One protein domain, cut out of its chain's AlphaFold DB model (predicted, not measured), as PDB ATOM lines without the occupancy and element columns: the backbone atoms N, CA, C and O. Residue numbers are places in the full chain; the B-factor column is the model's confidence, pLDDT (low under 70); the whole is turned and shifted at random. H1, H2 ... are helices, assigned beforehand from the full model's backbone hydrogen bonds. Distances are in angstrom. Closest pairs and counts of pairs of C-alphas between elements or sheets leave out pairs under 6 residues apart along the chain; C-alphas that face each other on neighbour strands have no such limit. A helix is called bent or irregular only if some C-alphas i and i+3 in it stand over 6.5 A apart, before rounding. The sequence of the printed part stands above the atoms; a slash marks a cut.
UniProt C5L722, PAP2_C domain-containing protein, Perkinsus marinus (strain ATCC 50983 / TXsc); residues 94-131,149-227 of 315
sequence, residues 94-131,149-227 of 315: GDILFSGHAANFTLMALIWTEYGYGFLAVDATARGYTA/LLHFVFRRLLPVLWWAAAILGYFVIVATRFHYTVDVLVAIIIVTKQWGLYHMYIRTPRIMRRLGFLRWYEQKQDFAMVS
ATOM      1  N   GLY A  94      88.145 149.877  99.970       55.12
ATOM      2  CA  GLY A  94      89.594 149.955  99.695       55.12
ATOM      3  C   GLY A  94      90.500 148.825 100.216       55.12
ATOM      4  O   GLY A  94      91.201 148.220  99.419       55.12
ATOM      5  N   ASP A  95      90.460 148.497 101.510       54.12
ATOM      6  CA  ASP A  95      91.231 147.428 102.173       54.12
ATOM      7  C   ASP A  95      90.449 146.965 103.425       54.12
ATOM      8  O   ASP A  95      90.479 147.646 104.443       54.12
ATOM      9  N   ILE A  96      89.660 145.877 103.371       56.12
ATOM     10  CA  ILE A  96      88.535 145.707 104.341       56.12
ATOM     11  C   ILE A  96      88.649 144.492 105.241       56.12
ATOM     12  O   ILE A  96      87.698 144.142 105.922       56.12
ATOM     13  N   LEU A  97      89.783 143.808 105.260       59.19
ATOM     14  CA  LEU A  97      89.907 142.694 106.202       59.19
ATOM     15  C   LEU A  97      91.307 142.439 106.723       59.19
ATOM     16  O   LEU A  97      91.481 141.742 107.722       59.19
ATOM     17  N   PHE A  98      92.321 142.980 106.055       71.75
ATOM     18  CA  PHE A  98      93.694 142.673 106.391       71.75
ATOM     19  C   PHE A  98      94.610 143.833 106.034       71.75
ATOM     20  O   PHE A  98      94.844 144.110 104.861       71.75
ATOM     21  N   SER A  99      95.182 144.477 107.051       84.38
ATOM     22  CA  SER A  99      96.224 145.471 106.820       84.38
ATOM     23  C   SER A  99      97.565 144.799 106.541       84.38
ATOM     24  O   SER A  99      98.285 144.415 107.467       84.38
ATOM     25  N   GLY A 100      97.946 144.711 105.262       80.31
ATOM     26  CA  GLY A 100      99.272 144.226 104.858       80.31
ATOM     27  C   GLY A 100     100.417 145.030 105.492       80.31
ATOM     28  O   GLY A 100     101.456 144.479 105.856       80.31
ATOM     29  N   HIS A 101     100.202 146.328 105.721       80.38
ATOM     30  CA  HIS A 101     101.155 147.200 106.406       80.38
ATOM     31  C   HIS A 101     101.325 146.815 107.878       80.38
ATOM     32  O   HIS A 101     102.454 146.614 108.332       80.38
ATOM     33  N   ALA A 102     100.220 146.653 108.617       87.88
ATOM     34  CA  ALA A 102     100.284 146.204 110.005       87.88
ATOM     35  C   ALA A 102     100.901 144.802 110.110       87.88
ATOM     36  O   ALA A 102     101.736 144.555 110.983       87.88
ATOM     37  N   ALA A 103     100.559 143.902 109.186       89.38
ATOM     38  CA  ALA A 103     101.142 142.571 109.111       89.38
ATOM     39  C   ALA A 103     102.672 142.623 108.956       89.38
ATOM     40  O   ALA A 103     103.390 141.980 109.723       89.38
ATOM     41  N   ASN A 104     103.179 143.448 108.036       84.88
ATOM     42  CA  ASN A 104     104.615 143.616 107.807       84.88
ATOM     43  C   ASN A 104     105.344 144.202 109.022       84.88
ATOM     44  O   ASN A 104     106.391 143.681 109.407       84.88
ATOM     45  N   PHE A 105     104.793 145.240 109.660       86.69
ATOM     46  CA  PHE A 105     105.377 145.807 110.881       86.69
ATOM     47  C   PHE A 105     105.450 144.777 112.013       86.69
ATOM     48  O   PHE A 105     106.492 144.641 112.656       86.69
ATOM     49  N   THR A 106     104.375 144.005 112.199       94.38
ATOM     50  CA  THR A 106     104.319 142.921 113.192       94.38
ATOM     51  C   THR A 106     105.368 141.856 112.892       94.38
ATOM     52  O   THR A 106     106.128 141.460 113.773       94.38
ATOM     53  N   LEU A 107     105.447 141.416 111.634       90.69
ATOM     54  CA  LEU A 107     106.381 140.384 111.208       90.69
ATOM     55  C   LEU A 107     107.836 140.831 111.396       90.69
ATOM     56  O   LEU A 107     108.642 140.063 111.912       90.69
ATOM     57  N   MET A 108     108.171 142.077 111.044       86.12
ATOM     58  CA  MET A 108     109.514 142.622 111.272       86.12
ATOM     59  C   MET A 108     109.858 142.678 112.762       86.12
ATOM     60  O   MET A 108     110.954 142.267 113.147       86.12
ATOM     61  N   ALA A 109     108.929 143.122 113.612       92.56
ATOM     62  CA  ALA A 109     109.142 143.143 115.057       92.56
ATOM     63  C   ALA A 109     109.396 141.731 115.620       92.56
ATOM     64  O   ALA A 109     110.334 141.536 116.399       92.56
ATOM     65  N   LEU A 110     108.627 140.732 115.173       93.75
ATOM     66  CA  LEU A 110     108.809 139.329 115.559       93.75
ATOM     67  C   LEU A 110     110.150 138.756 115.070       93.75
ATOM     68  O   LEU A 110     110.882 138.164 115.867       93.75
ATOM     69  N   ILE A 111     110.518 138.994 113.804       88.75
ATOM     70  CA  ILE A 111     111.797 138.547 113.229       88.75
ATOM     71  C   ILE A 111     112.970 139.087 114.042       88.75
ATOM     72  O   ILE A 111     113.844 138.322 114.445       88.75
ATOM     73  N   TRP A 112     113.000 140.392 114.310       88.12
ATOM     74  CA  TRP A 112     114.117 140.994 115.035       88.12
ATOM     75  C   TRP A 112     114.155 140.595 116.508       88.12
ATOM     76  O   TRP A 112     115.245 140.508 117.074       88.12
ATOM     77  N   THR A 113     113.001 140.291 117.107       91.25
ATOM     78  CA  THR A 113     112.922 139.778 118.481       91.25
ATOM     79  C   THR A 113     113.514 138.376 118.600       91.25
ATOM     80  O   THR A 113     114.295 138.138 119.512       91.25
ATOM     81  N   GLU A 114     113.192 137.459 117.686       90.12
ATOM     82  CA  GLU A 114     113.641 136.062 117.790       90.12
ATOM     83  C   GLU A 114     115.025 135.844 117.148       90.12
ATOM     84  O   GLU A 114     115.895 135.172 117.707       90.12
ATOM     85  N   TYR A 115     115.259 136.428 115.969       85.00
ATOM     86  CA  TYR A 115     116.428 136.139 115.132       85.00
ATOM     87  C   TYR A 115     117.514 137.215 115.167       85.00
ATOM     88  O   TYR A 115     118.639 136.947 114.732       85.00
ATOM     89  N   GLY A 116     117.241 138.402 115.722       81.88
ATOM     90  CA  GLY A 116     118.218 139.497 115.789       81.88
ATOM     91  C   GLY A 116     119.525 139.107 116.493       81.88
ATOM     92  O   GLY A 116     120.598 139.597 116.142       81.88
ATOM     93  N   TYR A 117     119.457 138.154 117.426       76.94
ATOM     94  CA  TYR A 117     120.610 137.632 118.162       76.94
ATOM     95  C   TYR A 117     121.576 136.808 117.303       76.94
ATOM     96  O   TYR A 117     122.793 136.889 117.482       76.94
ATOM     97  N   GLY A 118     121.046 136.008 116.372       69.69
ATOM     98  CA  GLY A 118     121.837 135.056 115.588       69.69
ATOM     99  C   GLY A 118     122.752 135.727 114.565       69.69
ATOM    100  O   GLY A 118     123.802 135.185 114.226       69.69
ATOM    101  N   PHE A 119     122.395 136.934 114.119       68.12
ATOM    102  CA  PHE A 119     123.102 137.633 113.046       68.12
ATOM    103  C   PHE A 119     124.538 138.041 113.426       68.12
ATOM    104  O   PHE A 119     125.422 138.050 112.576       68.12
ATOM    105  N   LEU A 120     124.802 138.327 114.709       64.56
ATOM    106  CA  LEU A 120     126.137 138.716 115.189       64.56
ATOM    107  C   LEU A 120     126.972 137.557 115.750       64.56
ATOM    108  O   LEU A 120     128.200 137.657 115.803       64.56
ATOM    109  N   ALA A 121     126.335 136.465 116.182       58.81
ATOM    110  CA  ALA A 121     127.026 135.345 116.824       58.81
ATOM    111  C   ALA A 121     127.984 134.607 115.866       58.81
ATOM    112  O   ALA A 121     129.023 134.098 116.293       58.81
ATOM    113  N   VAL A 122     127.672 134.604 114.565       59.31
ATOM    114  CA  VAL A 122     128.461 133.919 113.527       59.31
ATOM    115  C   VAL A 122     129.856 134.537 113.368       59.31
ATOM    116  O   VAL A 122     130.829 133.815 113.170       59.31
ATOM    117  N   ASP A 123     129.985 135.855 113.526       55.22
ATOM    118  CA  ASP A 123     131.239 136.557 113.220       55.22
ATOM    119  C   ASP A 123     132.166 136.688 114.442       55.22
ATOM    120  O   ASP A 123     133.392 136.664 114.310       55.22
ATOM    121  N   ALA A 124     131.597 136.769 115.650       56.19
ATOM    122  CA  ALA A 124     132.373 136.813 116.891       56.19
ATOM    123  C   ALA A 124     133.009 135.452 117.223       56.19
ATOM    124  O   ALA A 124     134.173 135.391 117.622       56.19
ATOM    125  N   THR A 125     132.274 134.359 116.999       55.94
ATOM    126  CA  THR A 125     132.758 132.997 117.265       55.94
ATOM    127  C   THR A 125     133.832 132.592 116.253       55.94
ATOM    128  O   THR A 125     134.881 132.086 116.645       55.94
ATOM    129  N   ALA A 126     133.644 132.917 114.967       57.00
ATOM    130  CA  ALA A 126     134.627 132.630 113.921       57.00
ATOM    131  C   ALA A 126     135.992 133.300 114.171       57.00
ATOM    132  O   ALA A 126     137.025 132.704 113.880       57.00
ATOM    133  N   ARG A 127     136.015 134.512 114.748       56.03
ATOM    134  CA  ARG A 127     137.270 135.219 115.073       56.03
ATOM    135  C   ARG A 127     137.878 134.799 116.414       56.03
ATOM    136  O   ARG A 127     139.093 134.891 116.577       56.03
ATOM    137  N   GLY A 128     137.055 134.346 117.363       55.56
ATOM    138  CA  GLY A 128     137.515 133.863 118.668       55.56
ATOM    139  C   GLY A 128     138.302 132.554 118.578       55.56
ATOM    140  O   GLY A 128     139.351 132.435 119.203       55.56
ATOM    141  N   TYR A 129     137.857 131.610 117.743       53.12
ATOM    142  CA  TYR A 129     138.545 130.324 117.575       53.12
ATOM    143  C   TYR A 129     139.912 130.460 116.893       53.12
ATOM    144  O   TYR A 129     140.880 129.855 117.344       53.12
ATOM    145  N   THR A 130     140.048 131.337 115.892       56.94
ATOM    146  CA  THR A 130     141.347 131.586 115.237       56.94
ATOM    147  C   THR A 130     142.381 132.245 116.154       56.94
ATOM    148  O   THR A 130     143.575 132.163 115.890       56.94
ATOM    149  N   ALA A 131     141.944 132.910 117.229       54.34
ATOM    150  CA  ALA A 131     142.841 133.574 118.171       54.34
ATOM    151  C   ALA A 131     143.399 132.629 119.254       54.34
ATOM    152  O   ALA A 131     144.392 132.974 119.888       54.34
ATOM    153  N   LEU A 149     129.350 146.482 122.536       83.44
ATOM    154  CA  LEU A 149     128.423 147.502 122.038       83.44
ATOM    155  C   LEU A 149     127.521 146.952 120.927       83.44
ATOM    156  O   LEU A 149     126.308 147.116 120.999       83.44
ATOM    157  N   LEU A 150     128.087 146.266 119.929       81.94
ATOM    158  CA  LEU A 150     127.295 145.657 118.854       81.94
ATOM    159  C   LEU A 150     126.317 144.617 119.401       81.94
ATOM    160  O   LEU A 150     125.136 144.645 119.065       81.94
ATOM    161  N   HIS A 151     126.780 143.751 120.303       82.50
ATOM    162  CA  HIS A 151     125.913 142.793 120.974       82.50
ATOM    163  C   HIS A 151     124.789 143.504 121.736       82.50
ATOM    164  O   HIS A 151     123.638 143.112 121.597       82.50
ATOM    165  N   PHE A 152     125.067 144.581 122.478       85.50
ATOM    166  CA  PHE A 152     124.028 145.367 123.149       85.50
ATOM    167  C   PHE A 152     123.014 145.968 122.162       85.50
ATOM    168  O   PHE A 152     121.807 145.824 122.367       85.50
ATOM    169  N   VAL A 153     123.486 146.588 121.076       86.81
ATOM    170  CA  VAL A 153     122.629 147.221 120.064       86.81
ATOM    171  C   VAL A 153     121.682 146.199 119.437       86.81
ATOM    172  O   VAL A 153     120.471 146.386 119.486       86.81
ATOM    173  N   PHE A 154     122.195 145.089 118.914       85.44
ATOM    174  CA  PHE A 154     121.356 144.097 118.234       85.44
ATOM    175  C   PHE A 154     120.534 143.240 119.205       85.44
ATOM    176  O   PHE A 154     119.442 142.807 118.849       85.44
ATOM    177  N   ARG A 155     121.014 143.014 120.437       84.75
ATOM    178  CA  ARG A 155     120.306 142.193 121.433       84.75
ATOM    179  C   ARG A 155     119.194 142.958 122.150       84.75
ATOM    180  O   ARG A 155     118.157 142.391 122.484       84.75
ATOM    181  N   ARG A 156     119.430 144.218 122.500       88.38
ATOM    182  CA  ARG A 156     118.530 144.967 123.390       88.38
ATOM    183  C   ARG A 156     117.858 146.121 122.678       88.38
ATOM    184  O   ARG A 156     116.649 146.260 122.795       88.38
ATOM    185  N   LEU A 157     118.620 146.930 121.948       91.38
ATOM    186  CA  LEU A 157     118.089 148.161 121.374       91.38
ATOM    187  C   LEU A 157     117.225 147.887 120.138       91.38
ATOM    188  O   LEU A 157     116.115 148.393 120.036       91.38
ATOM    189  N   LEU A 158     117.712 147.061 119.218       88.44
ATOM    190  CA  LEU A 158     117.104 146.892 117.903       88.44
ATOM    191  C   LEU A 158     115.698 146.256 117.951       88.44
ATOM    192  O   LEU A 158     114.802 146.822 117.327       88.44
ATOM    193  N   PRO A 159     115.427 145.190 118.734       91.12
ATOM    194  CA  PRO A 159     114.064 144.677 118.897       91.12
ATOM    195  C   PRO A 159     113.106 145.718 119.488       91.12
ATOM    196  O   PRO A 159     111.986 145.869 119.012       91.12
ATOM    197  N   VAL A 160     113.561 146.483 120.489       94.31
ATOM    198  CA  VAL A 160     112.758 147.541 121.124       94.31
ATOM    199  C   VAL A 160     112.421 148.644 120.121       94.31
ATOM    200  O   VAL A 160     111.271 149.072 120.051       94.31
ATOM    201  N   LEU A 161     113.394 149.069 119.308       89.31
ATOM    202  CA  LEU A 161     113.172 150.059 118.253       89.31
ATOM    203  C   LEU A 161     112.174 149.561 117.201       89.31
ATOM    204  O   LEU A 161     111.324 150.335 116.770       89.31
ATOM    205  N   TRP A 162     112.228 148.284 116.818       91.31
ATOM    206  CA  TRP A 162     111.274 147.714 115.864       91.31
ATOM    207  C   TRP A 162     109.860 147.592 116.427       91.31
ATOM    208  O   TRP A 162     108.908 147.899 115.714       91.31
ATOM    209  N   TRP A 163     109.702 147.225 117.699       95.88
ATOM    210  CA  TRP A 163     108.392 147.257 118.356       95.88
ATOM    211  C   TRP A 163     107.841 148.680 118.465       95.88
ATOM    212  O   TRP A 163     106.668 148.902 118.172       95.88
ATOM    213  N   ALA A 164     108.682 149.657 118.814       91.81
ATOM    214  CA  ALA A 164     108.283 151.061 118.831       91.81
ATOM    215  C   ALA A 164     107.847 151.543 117.435       91.81
ATOM    216  O   ALA A 164     106.806 152.185 117.304       91.81
ATOM    217  N   ALA A 165     108.598 151.181 116.388       82.88
ATOM    218  CA  ALA A 165     108.251 151.487 115.003       82.88
ATOM    219  C   ALA A 165     106.941 150.811 114.569       82.88
ATOM    220  O   ALA A 165     106.134 151.444 113.894       82.88
ATOM    221  N   ALA A 166     106.699 149.564 114.982       89.50
ATOM    222  CA  ALA A 166     105.458 148.855 114.688       89.50
ATOM    223  C   ALA A 166     104.247 149.527 115.350       89.50
ATOM    224  O   ALA A 166     103.270 149.819 114.666       89.50
ATOM    225  N   ILE A 167     104.341 149.861 116.644       91.81
ATOM    226  CA  ILE A 167     103.283 150.569 117.385       91.81
ATOM    227  C   ILE A 167     102.984 151.930 116.747       91.81
ATOM    228  O   ILE A 167     101.820 152.264 116.517       91.81
ATOM    229  N   LEU A 168     104.027 152.701 116.421       82.19
ATOM    230  CA  LEU A 168     103.877 153.980 115.729       82.19
ATOM    231  C   LEU A 168     103.231 153.791 114.348       82.19
ATOM    232  O   LEU A 168     102.331 154.547 113.987       82.19
ATOM    233  N   GLY A 169     103.641 152.762 113.604       76.62
ATOM    234  CA  GLY A 169     103.062 152.394 112.314       76.62
ATOM    235  C   GLY A 169     101.571 152.074 112.413       76.62
ATOM    236  O   GLY A 169     100.787 152.617 111.640       76.62
ATOM    237  N   TYR A 170     101.156 151.274 113.400       87.94
ATOM    238  CA  TYR A 170      99.740 150.982 113.650       87.94
ATOM    239  C   TYR A 170      98.945 152.260 113.921       87.94
ATOM    240  O   TYR A 170      97.880 152.455 113.338       87.94
ATOM    241  N   PHE A 171      99.480 153.155 114.758       79.38
ATOM    242  CA  PHE A 171      98.825 154.423 115.063       79.38
ATOM    243  C   PHE A 171      98.680 155.302 113.818       79.38
ATOM    244  O   PHE A 171      97.603 155.838 113.580       79.38
ATOM    245  N   VAL A 172      99.725 155.411 112.989       68.31
ATOM    246  CA  VAL A 172      99.679 156.179 111.736       68.31
ATOM    247  C   VAL A 172      98.651 155.595 110.764       68.31
ATOM    248  O   VAL A 172      97.865 156.358 110.204       68.31
ATOM    249  N   ILE A 173      98.601 154.269 110.598       78.81
ATOM    250  CA  ILE A 173      97.634 153.582 109.719       78.81
ATOM    251  C   ILE A 173      96.188 153.874 110.151       78.81
ATOM    252  O   ILE A 173      95.340 154.190 109.317       78.81
ATOM    253  N   VAL A 174      95.910 153.817 111.455       76.62
ATOM    254  CA  VAL A 174      94.575 154.108 111.998       76.62
ATOM    255  C   VAL A 174      94.254 155.606 111.915       76.62
ATOM    256  O   VAL A 174      93.161 155.985 111.497       76.62
ATOM    257  N   ALA A 175      95.197 156.482 112.278       66.12
ATOM    258  CA  ALA A 175      94.985 157.933 112.338       66.12
ATOM    259  C   ALA A 175      94.738 158.561 110.960       66.12
ATOM    260  O   ALA A 175      93.924 159.474 110.823       66.12
ATOM    261  N   THR A 176      95.405 158.044 109.931       66.88
ATOM    262  CA  THR A 176      95.182 158.426 108.526       66.88
ATOM    263  C   THR A 176      93.865 157.895 107.964       66.88
ATOM    264  O   THR A 176      93.506 158.240 106.842       66.88
ATOM    265  N   ARG A 177      93.129 157.086 108.746       69.69
ATOM    266  CA  ARG A 177      91.909 156.379 108.336       69.69
ATOM    267  C   ARG A 177      92.129 155.500 107.105       69.69
ATOM    268  O   ARG A 177      91.187 155.256 106.359       69.69
ATOM    269  N   PHE A 178      93.362 155.028 106.896       62.28
ATOM    270  CA  PHE A 178      93.659 154.116 105.797       62.28
ATOM    271  C   PHE A 178      93.046 152.737 106.028       62.28
ATOM    272  O   PHE A 178      92.719 152.074 105.056       62.28
ATOM    273  N   HIS A 179      92.932 152.286 107.279       76.75
ATOM    274  CA  HIS A 179      92.311 151.010 107.645       76.75
ATOM    275  C   HIS A 179      91.505 151.171 108.932       76.75
ATOM    276  O   HIS A 179      91.808 152.042 109.760       76.75
ATOM    277  N   TYR A 180      90.523 150.295 109.136       81.62
ATOM    278  CA  TYR A 180      89.853 150.213 110.422       81.62
ATOM    279  C   TYR A 180      90.795 149.614 111.469       81.62
ATOM    280  O   TYR A 180      91.699 148.824 111.183       81.62
ATOM    281  N   THR A 181      90.564 149.977 112.727       80.69
ATOM    282  CA  THR A 181      91.261 149.397 113.883       80.69
ATOM    283  C   THR A 181      91.158 147.873 113.894       80.69
ATOM    284  O   THR A 181      92.141 147.197 114.203       80.69
ATOM    285  N   VAL A 182      89.999 147.328 113.506       82.69
ATOM    286  CA  VAL A 182      89.775 145.882 113.403       82.69
ATOM    287  C   VAL A 182      90.714 145.222 112.387       82.69
ATOM    288  O   VAL A 182      91.277 144.177 112.701       82.69
ATOM    289  N   ASP A 183      90.993 145.850 111.242       84.44
ATOM    290  CA  ASP A 183      91.874 145.284 110.206       84.44
ATOM    291  C   ASP A 183      93.324 145.188 110.687       84.44
ATOM    292  O   ASP A 183      94.038 144.224 110.400       84.44
ATOM    293  N   VAL A 184      93.761 146.194 111.450       86.31
ATOM    294  CA  VAL A 184      95.090 146.236 112.070       86.31
ATOM    295  C   VAL A 184      95.208 145.154 113.146       86.31
ATOM    296  O   VAL A 184      96.196 144.420 113.168       86.31
ATOM    297  N   LEU A 185      94.192 145.001 114.001       86.31
ATOM    298  CA  LEU A 185      94.167 143.962 115.036       86.31
ATOM    299  C   LEU A 185      94.147 142.552 114.437       86.31
ATOM    300  O   LEU A 185      94.928 141.697 114.856       86.31
ATOM    301  N   VAL A 186      93.299 142.315 113.434       85.12
ATOM    302  CA  VAL A 186      93.218 141.031 112.725       85.12
ATOM    303  C   VAL A 186      94.562 140.704 112.072       85.12
ATOM    304  O   VAL A 186      95.054 139.586 112.230       85.12
ATOM    305  N   ALA A 187      95.213 141.678 111.428       88.44
ATOM    306  CA  ALA A 187      96.543 141.491 110.853       88.44
ATOM    307  C   ALA A 187      97.597 141.100 111.908       88.44
ATOM    308  O   ALA A 187      98.346 140.143 111.695       88.44
ATOM    309  N   ILE A 188      97.625 141.778 113.061       91.44
ATOM    310  CA  ILE A 188      98.541 141.456 114.172       91.44
ATOM    311  C   ILE A 188      98.302 140.023 114.675       91.44
ATOM    312  O   ILE A 188      99.259 139.262 114.856       91.44
ATOM    313  N   ILE A 189      97.036 139.633 114.876       88.38
ATOM    314  CA  ILE A 189      96.662 138.298 115.364       88.38
ATOM    315  C   ILE A 189      97.084 137.221 114.364       88.38
ATOM    316  O   ILE A 189      97.768 136.270 114.751       88.38
ATOM    317  N   ILE A 190      96.720 137.376 113.087       87.62
ATOM    318  CA  ILE A 190      97.042 136.406 112.033       87.62
ATOM    319  C   ILE A 190      98.555 136.225 111.930       87.62
ATOM    320  O   ILE A 190      99.030 135.092 111.973       87.62
ATOM    321  N   VAL A 191      99.326 137.316 111.865       92.62
ATOM    322  CA  VAL A 191     100.790 137.233 111.756       92.62
ATOM    323  C   VAL A 191     101.406 136.576 112.984       92.62
ATOM    324  O   VAL A 191     102.253 135.697 112.838       92.62
ATOM    325  N   THR A 192     100.959 136.928 114.189       91.38
ATOM    326  CA  THR A 192     101.490 136.336 115.428       91.38
ATOM    327  C   THR A 192     101.183 134.838 115.513       91.38
ATOM    328  O   THR A 192     102.043 134.043 115.900       91.38
ATOM    329  N   LYS A 193      99.976 134.414 115.112       88.38
ATOM    330  CA  LYS A 193      99.599 132.994 115.072       88.38
ATOM    331  C   LYS A 193     100.351 132.235 113.986       88.38
ATOM    332  O   LYS A 193     100.870 131.158 114.268       88.38
ATOM    333  N   GLN A 194     100.467 132.804 112.787       88.44
ATOM    334  CA  GLN A 194     101.240 132.224 111.690       88.44
ATOM    335  C   GLN A 194     102.715 132.069 112.077       88.44
ATOM    336  O   GLN A 194     103.317 131.035 111.797       88.44
ATOM    337  N   TRP A 195     103.281 133.056 112.775       93.00
ATOM    338  CA  TRP A 195     104.633 133.006 113.325       93.00
ATOM    339  C   TRP A 195     104.796 131.882 114.354       93.00
ATOM    340  O   TRP A 195     105.724 131.080 114.264       93.00
ATOM    341  N   GLY A 196     103.863 131.768 115.303       88.31
ATOM    342  CA  GLY A 196     103.857 130.673 116.275       88.31
ATOM    343  C   GLY A 196     103.751 129.298 115.608       88.31
ATOM    344  O   GLY A 196     104.502 128.386 115.950       88.31
ATOM    345  N   LEU A 197     102.872 129.166 114.612       85.19
ATOM    346  CA  LEU A 197     102.684 127.938 113.840       85.19
ATOM    347  C   LEU A 197     103.941 127.575 113.039       85.19
ATOM    348  O   LEU A 197     104.367 126.421 113.047       85.19
ATOM    349  N   TYR A 198     104.572 128.560 112.399       88.81
ATOM    350  CA  TYR A 198     105.864 128.403 111.736       88.81
ATOM    351  C   TYR A 198     106.912 127.842 112.704       88.81
ATOM    352  O   TYR A 198     107.517 126.803 112.436       88.81
ATOM    353  N   HIS A 199     107.063 128.468 113.872       88.44
ATOM    354  CA  HIS A 199     108.017 128.024 114.882       88.44
ATOM    355  C   HIS A 199     107.707 126.630 115.439       88.44
ATOM    356  O   HIS A 199     108.624 125.847 115.685       88.44
ATOM    357  N   MET A 200     106.430 126.290 115.604       89.19
ATOM    358  CA  MET A 200     106.002 124.942 115.970       89.19
ATOM    359  C   MET A 200     106.433 123.918 114.909       89.19
ATOM    360  O   MET A 200     106.969 122.863 115.256       89.19
ATOM    361  N   TYR A 201     106.253 124.230 113.621       87.50
ATOM    362  CA  TYR A 201     106.631 123.329 112.532       87.50
ATOM    363  C   TYR A 201     108.133 123.063 112.475       87.50
ATOM    364  O   TYR A 201     108.538 121.903 112.380       87.50
ATOM    365  N   ILE A 202     108.955 124.107 112.579       88.50
ATOM    366  CA  ILE A 202     110.416 123.968 112.484       88.50
ATOM    367  C   ILE A 202     111.003 123.304 113.738       88.50
ATOM    368  O   ILE A 202     111.986 122.575 113.650       88.50
ATOM    369  N   ARG A 203     110.368 123.480 114.908       85.62
ATOM    370  CA  ARG A 203     110.765 122.811 116.161       85.62
ATOM    371  C   ARG A 203     110.312 121.351 116.233       85.62
ATOM    372  O   ARG A 203     110.740 120.647 117.138       85.62
ATOM    373  N   THR A 204     109.478 120.878 115.299       88.75
ATOM    374  CA  THR A 204     108.970 119.497 115.274       88.75
ATOM    375  C   THR A 204     109.729 118.654 114.235       88.75
ATOM    376  O   THR A 204     109.385 118.688 113.048       88.75
ATOM    377  N   PRO A 205     110.705 117.803 114.629       86.88
ATOM    378  CA  PRO A 205     111.582 117.103 113.680       86.88
ATOM    379  C   PRO A 205     110.836 116.165 112.724       86.88
ATOM    380  O   PRO A 205     111.255 115.944 111.588       86.88
ATOM    381  N   ARG A 206     109.709 115.592 113.169       91.56
ATOM    382  CA  ARG A 206     108.855 114.731 112.333       91.56
ATOM    383  C   ARG A 206     108.249 115.501 111.156       91.56
ATOM    384  O   ARG A 206     108.221 114.970 110.050       91.56
ATOM    385  N   ILE A 207     107.805 116.740 111.382       88.31
ATOM    386  CA  ILE A 207     107.196 117.578 110.342       88.31
ATOM    387  C   ILE A 207     108.283 118.167 109.442       88.31
ATOM    388  O   ILE A 207     108.181 118.082 108.217       88.31
ATOM    389  N   MET A 208     109.378 118.651 110.033       87.88
ATOM    390  CA  MET A 208     110.512 119.200 109.288       87.88
ATOM    391  C   MET A 208     111.142 118.183 108.322       87.88
ATOM    392  O   MET A 208     111.537 118.543 107.217       87.88
ATOM    393  N   ARG A 209     111.171 116.887 108.674       87.50
ATOM    394  CA  ARG A 209     111.637 115.825 107.759       87.50
ATOM    395  C   ARG A 209     110.747 115.633 106.528       87.50
ATOM    396  O   ARG A 209     111.263 115.217 105.494       87.50
ATOM    397  N   ARG A 210     109.442 115.912 106.627       92.69
ATOM    398  CA  ARG A 210     108.482 115.746 105.521       92.69
ATOM    399  C   ARG A 210     108.447 116.957 104.591       92.69
ATOM    400  O   ARG A 210     108.234 116.800 103.394       92.69
ATOM    401  N   LEU A 211     108.667 118.156 105.125       91.00
ATOM    402  CA  LEU A 211     108.570 119.406 104.373       91.00
ATOM    403  C   LEU A 211     109.948 119.822 103.845       91.00
ATOM    404  O   LEU A 211     110.653 120.620 104.461       91.00
ATOM    405  N   GLY A 212     110.325 119.283 102.680       87.44
ATOM    406  CA  GLY A 212     111.643 119.502 102.069       87.44
ATOM    407  C   GLY A 212     112.012 120.979 101.874       87.44
ATOM    408  O   GLY A 212     113.157 121.349 102.122       87.44
ATOM    409  N   PHE A 213     111.041 121.825 101.513       86.00
ATOM    410  CA  PHE A 213     111.240 123.274 101.390       86.00
ATOM    411  C   PHE A 213     111.580 123.932 102.730       86.00
ATOM    412  O   PHE A 213     112.573 124.644 102.817       86.00
ATOM    413  N   LEU A 214     110.801 123.659 103.784       84.25
ATOM    414  CA  LEU A 214     111.063 124.201 105.120       84.25
ATOM    415  C   LEU A 214     112.406 123.719 105.651       84.25
ATOM    416  O   LEU A 214     113.145 124.514 106.206       84.25
ATOM    417  N   ARG A 215     112.762 122.452 105.415       86.00
ATOM    418  CA  ARG A 215     114.082 121.930 105.779       86.00
ATOM    419  C   ARG A 215     115.214 122.649 105.051       86.00
ATOM    420  O   ARG A 215     116.234 122.903 105.666       86.00
ATOM    421  N   TRP A 216     115.057 122.944 103.759       85.62
ATOM    422  CA  TRP A 216     116.035 123.716 102.983       85.62
ATOM    423  C   TRP A 216     116.121 125.176 103.463       85.62
ATOM    424  O   TRP A 216     117.210 125.741 103.556       85.62
ATOM    425  N   TYR A 217     114.981 125.771 103.808       82.56
ATOM    426  CA  TYR A 217     114.887 127.146 104.292       82.56
ATOM    427  C   TYR A 217     115.483 127.311 105.700       82.56
ATOM    428  O   TYR A 217     116.298 128.197 105.928       82.56
ATOM    429  N   GLU A 218     115.147 126.402 106.615       82.75
ATOM    430  CA  GLU A 218     115.642 126.334 107.997       82.75
ATOM    431  C   GLU A 218     116.890 125.474 108.146       82.75
ATOM    432  O   GLU A 218     117.230 125.068 109.257       82.75
ATOM    433  N   GLN A 219     117.607 125.194 107.056       79.00
ATOM    434  CA  GLN A 219     118.926 124.584 107.145       79.00
ATOM    435  C   GLN A 219     119.895 125.616 107.744       79.00
ATOM    436  O   GLN A 219     120.770 126.163 107.068       79.00
ATOM    437  N   LYS A 220     119.722 125.910 109.043       63.84
ATOM    438  CA  LYS A 220     120.735 126.510 109.895       63.84
ATOM    439  C   LYS A 220     121.981 125.660 109.739       63.84
ATOM    440  O   LYS A 220     121.932 124.485 109.391       63.84
ATOM    441  N   GLN A 221     123.114 126.308 109.914       52.50
ATOM    442  CA  GLN A 221     124.450 125.810 109.629       52.50
ATOM    443  C   GLN A 221     124.866 124.617 110.529       52.50
ATOM    444  O   GLN A 221     125.948 124.645 111.102       52.50
ATOM    445  N   ASP A 222     124.068 123.546 110.629       49.84
ATOM    446  CA  ASP A 222     124.360 122.281 111.324       49.84
ATOM    447  C   ASP A 222     125.677 121.650 110.844       49.84
ATOM    448  O   ASP A 222     126.294 120.828 111.524       49.84
ATOM    449  N   PHE A 223     126.187 122.104 109.702       50.16
ATOM    450  CA  PHE A 223     127.524 121.794 109.222       50.16
ATOM    451  C   PHE A 223     128.644 122.240 110.171       50.16
ATOM    452  O   PHE A 223     129.707 121.630 110.131       50.16
ATOM    453  N   ALA A 224     128.435 123.227 111.051       50.31
ATOM    454  CA  ALA A 224     129.425 123.579 112.070       50.31
ATOM    455  C   ALA A 224     129.616 122.438 113.088       50.31
ATOM    456  O   ALA A 224     130.748 122.111 113.435       50.31
ATOM    457  N   MET A 225     128.536 121.753 113.486       46.16
ATOM    458  CA  MET A 225     128.618 120.597 114.388       46.16
ATOM    459  C   MET A 225     129.092 119.324 113.677       46.16
ATOM    460  O   MET A 225     129.851 118.544 114.251       46.16
ATOM    461  N   VAL A 226     128.719 119.130 112.406       52.09
ATOM    462  CA  VAL A 226     129.226 117.998 111.604       52.09
ATOM    463  C   VAL A 226     130.711 118.176 111.260       52.09
ATOM    464  O   VAL A 226     131.450 117.192 111.226       52.09
ATOM    465  N   SER A 227     131.181 119.412 111.062       51.56
ATOM    466  CA  SER A 227     132.600 119.699 110.827       51.56
ATOM    467  C   SER A 227     133.429 119.616 112.111       51.56
ATOM    468  O   SER A 227     134.557 119.136 112.056       51.56
TER     469      SER A 227
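AT A GLANCE: This is residues 94 to 131 and 149 to 227 of the 315 residues of the protein "PAP2_C domain-containing protein" of Perkinsus marinus (strain ATCC 50983 / TXsc) (UniProt C5L722). Two long helices, H3 and H4, are joined at one end as an open V, and H1 lies between the V's arms, making a loose, flat three-helix bundle. H2 carries on beyond the end of H1 and sticks out with residues 125 to 131, while the short H5 and H6 turn at the far end of H4 and a tail ending in H7 sticks out with residues 222 to 227. The printed part has 117 residues with seven named helices, H1 to H7 in chain order, and no named strand; the class is all helix. The whole is loose, with a radius of gyration of the C-alphas of 18.1 A, and spans 56 by 41 by 17 A.

HOW THE PARTS SIT: H1, residues 100 to 115, H3, residues 149 to 175, and H4, residues 181 to 203, form an up and down bundle, each running against the one before it. H1 touches H3 closest at the C-alphas of Phe 105 and Ala 166, 4.9 A apart, at a shallow tilt of 16 degrees, opposite ways. H1 touches H4 closest at the C-alphas of Ala 103 and Ala 187, 5.0 A apart, the same way at a steep tilt of 36 degrees, only just past shallow. H3 and H4 are a helical hairpin and only just touch, with 3 pairs of C-alphas within 8 A, through residues 170 to 174 and 181 to 184 alone; the closest are those of Val 174 and Thr 181, 6.1 A apart. H2, residues 118 to 131, meets H1 only through their link and only just touches H3, with 3 pairs of C-alphas within 8 A; the closest are those of Leu 120 and His 151, 7.1 A apart, and residue 120 is the one residue of H2 that touches. H5, residues 205 to 210, touches H4 only at the corner, and only just, with the C-alphas of Ile 202 and Met 208 closest at 5.7 A. H6, residues 212 to 217, touches H5 only at the corner, and only just, with the C-alphas of Met 208 and Arg 215 closest at 5.7 A. H7, residues 223 to 227, touches no helix. Every O i to N i+4 pair is within hydrogen-bond range in H1, H4, H6 and H7, against 5 of 10 in H2, 20 of 23 in H3 and 1 of 2 in H5.

IN THESE COORDINATES: H1 begins at C-alpha 100 (99.272, 144.226, 104.858) and is 21.6 A long; H2 is 21.2 A long. H3 is 36.3 A long, with a kink of 33 degrees near residue 158. H2 and H3 are irregular, but only just: C-alphas 119 and 122 are 6.54 A apart, and C-alphas 155 and 158 are 6.7 A apart. H4 is 33.1 A long and ends at C-alpha 203 (110.765, 122.811, 116.161). H5, H6 and H7 are short, and H7 ends at C-alpha 227 (132.600, 119.699, 110.827).

THE WHOLE: The C-alphas of Gly 94 and Ala 131 are the two farthest apart, at 58.7 A. Residues 132 to 148 are not printed, and C-alphas 131 and 149 are 20.4 A apart across this cut, which lies in the link from H2 to H3. The links that are printed whole are tight. Mean pLDDT of the printed part is 79.0; it is under 70 in 31 residues: 94 to 97, 118 to 131, 172, 175 to 178 and 220 to 227.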